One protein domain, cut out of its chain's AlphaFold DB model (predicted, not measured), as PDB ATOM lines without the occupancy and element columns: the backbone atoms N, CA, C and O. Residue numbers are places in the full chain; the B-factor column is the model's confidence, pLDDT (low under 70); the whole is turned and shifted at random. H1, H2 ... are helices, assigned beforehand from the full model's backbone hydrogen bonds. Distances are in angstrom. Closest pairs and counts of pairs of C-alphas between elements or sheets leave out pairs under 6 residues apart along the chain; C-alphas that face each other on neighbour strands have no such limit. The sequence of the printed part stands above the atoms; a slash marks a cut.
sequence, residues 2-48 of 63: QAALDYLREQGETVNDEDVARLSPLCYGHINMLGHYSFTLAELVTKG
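This is residues 2 to 48 of the 63 residues of the protein "Transposase and inactivated derivatives, TnpA family" of Citrobacter freundii (UniProt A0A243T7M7). The chain makes a wide, open, flat ring with an empty middle, along which three short helices are strung without touching. H1, the longest, and H2 lie toward one end of the longest axis; residues 23 to 42 sweep round the other end to H3. The printed part has 47 residues, all helix by class, though only 19 are in the named helices H1, H2 and H3 and there is no named strand. It is extended, with a radius of gyration of the C-alphas of 15.6 A and spans of 39 by 28 by 13 A.

H1, residues 2 to 10, is apart from H2, residues 17 to 22, and from H3, residues 43 to 46. H2 and H3 are also apart. In H1 and H2 every O i to N i+4 pair is within hydrogen-bond range; H3 is too short for such a pair.

H1 is 12.4 A long from C-alpha 2 at (207.942, 164.648, 198.985), H2 8.7 A, and H3 4.9 A, ending at C-alpha 46 at (223.267, 172.656, 209.488).

The C-alphas of Gly 12 and Gly 35 are farthest apart, 41.1 A. The H1 to H2 link is short, the H2 to H3 link long. The printed part has no cut; pLDDT is under 70 at residues 25 to 30.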
ATOM      1  N   GLN A   2     207.528 165.828 199.763       85.94
ATOM      2  CA  GLN A   2     207.942 164.648 198.985       85.94
ATOM      3  C   GLN A   2     208.779 163.618 199.767       85.94
ATOM      4  O   GLN A   2     208.400 162.458 199.809       85.94
ATOM      5  N   ALA A   3     209.829 164.051 200.475       87.88
ATOM      6  CA  ALA A   3     210.689 163.144 201.248       87.88
ATOM      7  C   ALA A   3     209.934 162.299 202.297       87.88
ATOM      8  O   ALA A   3     210.345 161.187 202.600       87.88
ATOM      9  N   ALA A   4     208.820 162.806 202.841       86.25
ATOM     10  CA  ALA A   4     207.989 162.045 203.771       86.25
ATOM     11  C   ALA A   4     207.120 160.999 203.050       86.25
ATOM     12  O   ALA A   4     206.944 159.901 203.562       86.25
ATOM     13  N   LEU A   5     206.609 161.321 201.856       89.50
ATOM     14  CA  LEU A   5     205.857 160.368 201.032       89.50
ATOM     15  C   LEU A   5     206.753 159.232 200.540       89.50
ATOM     16  O   LEU A   5     206.328 158.081 200.530       89.50
ATOM     17  N   ASP A   6     207.985 159.555 200.144       91.00
ATOM     18  CA  ASP A   6     208.954 158.560 199.687       91.00
ATOM     19  C   ASP A   6     209.319 157.604 200.831       91.00
ATOM     20  O   ASP A   6     209.251 156.393 200.645       91.00
ATOM     21  N   TYR A   7     209.554 158.131 202.039       89.12
ATOM     22  CA  TYR A   7     209.767 157.310 203.233       89.12
ATOM     23  C   TYR A   7     208.602 156.348 203.508       89.12
ATOM     24  O   TYR A   7     208.828 155.164 203.729       89.12
ATOM     25  N   LEU A   8     207.349 156.823 203.465       89.06
ATOM     26  CA  LEU A   8     206.178 155.962 203.685       89.06
ATOM     27  C   LEU A   8     206.096 154.836 202.644       89.06
ATOM     28  O   LEU A   8     205.882 153.678 202.999       89.06
ATOM     29  N   ARG A   9     206.342 155.150 201.368       90.75
ATOM     30  CA  ARG A   9     206.367 154.147 200.290       90.75
ATOM     31  C   ARG A   9     207.473 153.112 200.488       90.75
ATOM     32  O   ARG A   9     207.238 151.932 200.253       90.75
ATOM     33  N   GLU A  10     208.656 153.537 200.928       90.94
ATOM     34  CA  GLU A  10     209.779 152.640 201.238       90.94
ATOM     35  C   GLU A  10     209.475 151.699 202.412       90.94
ATOM     36  O   GLU A  10     209.916 150.551 202.397       90.94
ATOM     37  N   GLN A  11     208.689 152.146 203.396       88.25
ATOM     38  CA  GLN A  11     208.219 151.311 204.511       88.25
ATOM     39  C   GLN A  11     207.073 150.355 204.120       88.25
ATOM     40  O   GLN A  11     206.679 149.512 204.922       88.25
ATOM     41  N   GLY A  12     206.550 150.455 202.894       88.62
ATOM     42  CA  GLY A  12     205.420 149.653 202.421       88.62
ATOM     43  C   GLY A  12     204.052 150.173 202.869       88.62
ATOM     44  O   GLY A  12     203.058 149.463 202.721       88.62
ATOM     45  N   GLU A  13     203.984 151.401 203.391       87.25
ATOM     46  CA  GLU A  13     202.720 152.039 203.753       87.25
ATOM     47  C   GLU A  13     201.919 152.434 202.510       87.25
ATOM     48  O   GLU A  13     202.461 152.849 201.478       87.25
ATOM     49  N   THR A  14     200.594 152.327 202.612       89.81
ATOM     50  CA  THR A  14     199.705 152.685 201.500       89.81
ATOM     51  C   THR A  14     199.530 154.198 201.448       89.81
ATOM     52  O   THR A  14     198.916 154.801 202.324       89.81
ATOM     53  N   VAL A  15     200.060 154.820 200.395       90.25
ATOM     54  CA  VAL A  15     199.910 156.256 200.132       90.25
ATOM     55  C   VAL A  15     198.845 156.450 199.054       90.25
ATOM     56  O   VAL A  15     199.110 156.180 197.884       90.25
ATOM     57  N   ASN A  16     197.652 156.916 199.435       91.75
ATOM     58  CA  ASN A  16     196.569 157.172 198.483       91.75
ATOM     59  C   ASN A  16     196.790 158.489 197.734       91.75
ATOM     60  O   ASN A  16     197.047 159.531 198.341       91.75
ATOM     61  N   ASP A  17     196.590 158.474 196.420       89.06
ATOM     62  CA  ASP A  17     196.747 159.672 195.589       89.06
ATOM     63  C   ASP A  17     195.721 160.769 195.929       89.06
ATOM     64  O   ASP A  17     196.023 161.959 195.816       89.06
ATOM     65  N   GLU A  18     194.532 160.388 196.406       89.69
ATOM     66  CA  GLU A  18     193.508 161.328 196.880       89.69
ATOM     67  C   GLU A  18     193.986 162.128 198.102       89.69
ATOM     68  O   GLU A  18     193.785 163.344 198.167       89.69
ATOM     69  N   ASP A  19     194.669 161.470 199.042       87.88
ATOM     70  CA  ASP A  19     195.228 162.113 200.233       87.88
ATOM     71  C   ASP A  19     196.389 163.035 199.852       87.88
ATOM     72  O   ASP A  19     196.471 164.168 200.333       87.88
ATOM     73  N   VAL A  20     197.239 162.597 198.918       87.75
ATOM     74  CA  VAL A  20     198.332 163.412 198.369       87.75
ATOM     75  C   VAL A  20     197.793 164.673 197.690       87.75
ATOM     76  O   VAL A  20     198.342 165.754 197.897       87.75
ATOM     77  N   ALA A  21     196.697 164.574 196.934       86.69
ATOM     78  CA  ALA A  21     196.067 165.720 196.279       86.69
ATOM     79  C   ALA A  21     195.481 166.741 197.273       86.69
ATOM     80  O   ALA A  21     195.372 167.927 196.954       86.69
ATOM     81  N   ARG A  22     195.123 166.302 198.487       85.19
ATOM     82  CA  ARG A  22     194.631 167.165 199.575       85.19
ATOM     83  C   ARG A  22     195.750 167.817 200.383       85.19
ATOM     84  O   ARG A  22     195.463 168.711 201.184       85.19
ATOM     85  N   LEU A  23     197.006 167.402 200.202       84.44
ATOM     86  CA  LEU A  23     198.139 168.028 200.876       84.44
ATOM     87  C   LEU A  23     198.260 169.485 200.423       84.44
ATOM     88  O   LEU A  23     198.602 169.783 199.280       84.44
ATOM     89  N   SER A  24     197.965 170.406 201.341       70.38
ATOM     90  CA  SER A  24     198.042 171.838 201.060       70.38
ATOM     91  C   SER A  24     199.494 172.252 200.786       70.38
ATOM     92  O   SER A  24     200.356 172.032 201.642       70.38
ATOM     93  N   PRO A  25     199.778 172.939 199.662       65.19
ATOM     94  CA  PRO A  25     201.084 173.555 199.414       65.19
ATOM     95  C   PRO A  25     201.418 174.658 200.430       65.19
ATOM     96  O   PRO A  25     202.580 175.015 200.621       65.19
ATOM     97  N   LEU A  26     200.395 175.222 201.079       62.06
ATOM     98  CA  LEU A  26     200.486 176.352 201.997       62.06
ATOM     99  C   LEU A  26     200.615 175.867 203.446       62.06
ATOM    100  O   LEU A  26     199.784 176.192 204.289       62.06
ATOM    101  N   CYS A  27     201.671 175.119 203.772       59.19
ATOM    102  CA  CYS A  27     201.925 174.732 205.168       59.19
ATOM    103  C   CYS A  27     202.240 175.940 206.074       59.19
ATOM    104  O   CYS A  27     202.126 175.833 207.289       59.19
ATOM    105  N   TYR A  28     202.635 177.083 205.501       61.84
ATOM    106  CA  TYR A  28     203.143 178.247 206.237       61.84
ATOM    107  C   TYR A  28     202.424 179.566 205.933       61.84
ATOM    108  O   TYR A  28     202.679 180.559 206.608       61.84
ATOM    109  N   GLY A  29     201.510 179.599 204.953       65.69
ATOM    110  CA  GLY A  29     200.834 180.837 204.530       65.69
ATOM    111  C   GLY A  29     199.965 181.483 205.616       65.69
ATOM    112  O   GLY A  29     199.656 182.668 205.538       65.69
ATOM    113  N   HIS A  30     199.616 180.714 206.647       68.50
ATOM    114  CA  HIS A  30     198.841 181.162 207.804       68.50
ATOM    115  C   HIS A  30     199.642 181.111 209.117       68.50
ATOM    116  O   HIS A  30     199.064 181.275 210.190       68.50
ATOM    117  N   ILE A  31     200.961 180.876 209.061       76.12
ATOM    118  CA  ILE A  31     201.816 180.883 210.253       76.12
ATOM    119  C   ILE A  31     202.306 182.311 210.488       76.12
ATOM    120  O   ILE A  31     203.157 182.829 209.765       76.12
ATOM    121  N   ASN A  32     201.786 182.944 211.536       80.25
ATOM    122  CA  ASN A  32     202.279 184.238 211.994       80.25
ATOM    123  C   ASN A  32     203.544 184.048 212.840       80.25
ATOM    124  O   ASN A  32     203.470 183.626 213.992       80.25
ATOM    125  N   MET A  33     204.703 184.396 212.282       81.44
ATOM    126  CA  MET A  33     205.993 184.388 212.984       81.44
ATOM    127  C   MET A  33     206.211 185.719 213.717       81.44
ATOM    128  O   MET A  33     207.005 186.555 213.289       81.44
ATOM    129  N   LEU A  34     205.472 185.949 214.804       87.56
ATOM    130  CA  LEU A  34     205.614 187.160 215.618       87.56
ATOM    131  C   LEU A  34     206.500 186.884 216.838       87.56
ATOM    132  O   LEU A  34     206.181 186.031 217.659       87.56
ATOM    133  N   GLY A  35     207.589 187.642 216.981       88.44
ATOM    134  CA  GLY A  35     208.509 187.546 218.118       88.44
ATOM    135  C   GLY A  35     209.886 186.990 217.755       88.44
ATOM    136  O   GLY A  35     210.218 186.801 216.586       88.44
ATOM    137  N   HIS A  36     210.708 186.766 218.781       89.06
ATOM    138  CA  HIS A  36     212.055 186.219 218.628       89.06
ATOM    139  C   HIS A  36     212.036 184.720 218.918       89.06
ATOM    140  O   HIS A  36     211.764 184.305 220.042       89.06
ATOM    141  N   TYR A  37     212.366 183.921 217.907       86.12
ATOM    142  CA  TYR A  37     212.505 182.476 218.029       86.12
ATOM    143  C   TYR A  37     213.983 182.115 217.924       86.12
ATOM    144  O   TYR A  37     214.636 182.445 216.936       86.12
ATOM    145  N   SER A  38     214.507 181.442 218.945       86.25
ATOM    146  CA  SER A  38     215.845 180.857 218.925       86.25
ATOM    147  C   SER A  38     215.708 179.343 218.963       86.25
ATOM    148  O   SER A  38     215.012 178.802 219.822       86.25
ATOM    149  N   PHE A  39     216.350 178.665 218.022       82.00
ATOM    150  CA  PHE A  39     216.413 177.212 217.968       82.00
ATOM    151  C   PHE A  39     217.860 176.782 217.758       82.00
ATOM    152  O   PHE A  39     218.605 177.381 216.982       82.00
ATOM    153  N   THR A  40     218.263 175.724 218.453       86.44
ATOM    154  CA  THR A  40     219.547 175.071 218.227       86.44
ATOM    155  C   THR A  40     219.385 174.084 217.078       86.44
ATOM    156  O   THR A  40     218.605 173.135 217.149       86.44
ATOM    157  N   LEU A  41     220.098 174.323 215.977       84.31
ATOM    158  CA  LEU A  41     220.121 173.376 214.867       84.31
ATOM    159  C   LEU A  41     221.018 172.188 215.218       84.31
ATOM    160  O   LEU A  41     222.145 172.367 215.677       84.31
ATOM    161  N   ALA A  42     220.540 170.976 214.938       87.25
ATOM    162  CA  ALA A  42     221.401 169.802 214.920       87.25
ATOM    163  C   ALA A  42     222.401 169.905 213.757       87.25
ATOM    164  O   ALA A  42     222.041 170.361 212.672       87.25
ATOM    165  N   GLU A  43     223.627 169.416 213.953       87.06
ATOM    166  CA  GLU A  43     224.715 169.516 212.966       87.06
ATOM    167  C   GLU A  43     224.332 168.939 211.589       87.06
ATOM    168  O   GLU A  43     224.672 169.508 210.554       87.06
ATOM    169  N   LEU A  44     223.563 167.844 211.570       85.12
ATOM    170  CA  LEU A  44     223.000 167.251 210.351       85.12
ATOM    171  C   LEU A  44     222.158 168.255 209.556       85.12
ATOM    172  O   LEU A  44     222.312 168.371 208.342       85.12
ATOM    173  N   VAL A  45     221.310 169.019 210.241       86.56
ATOM    174  CA  VAL A  45     220.452 170.027 209.608       86.56
ATOM    175  C   VAL A  45     221.282 171.223 209.147       86.56
ATOM    176  O   VAL A  45     221.048 171.752 208.064       86.56
ATOM    177  N   THR A  46     222.319 171.605 209.901       85.81
ATOM    178  CA  THR A  46     223.267 172.656 209.488       85.81
ATOM    179  C   THR A  46     224.015 172.286 208.205       85.81
ATOM    180  O   THR A  46     224.329 173.165 207.407       85.81
ATOM    181  N   LYS A  47     224.257 170.990 207.968       90.56
ATOM    182  CA  LYS A  47     224.856 170.452 206.733       90.56
ATOM    183  C   LYS A  47     223.866 170.335 205.564       90.56
ATOM    184  O   LYS A  47     224.241 169.855 204.500       90.56
ATOM    185  N   GLY A  48     222.619 170.778 205.742       88.19
ATOM    186  CA  GLY A  48     221.581 170.749 204.713       88.19
ATOM    187  C   GLY A  48     220.786 169.443 204.650       88.19
ATOM    188  O   GLY A  48     219.975 169.276 203.741       88.19
TER     189      GLY A  48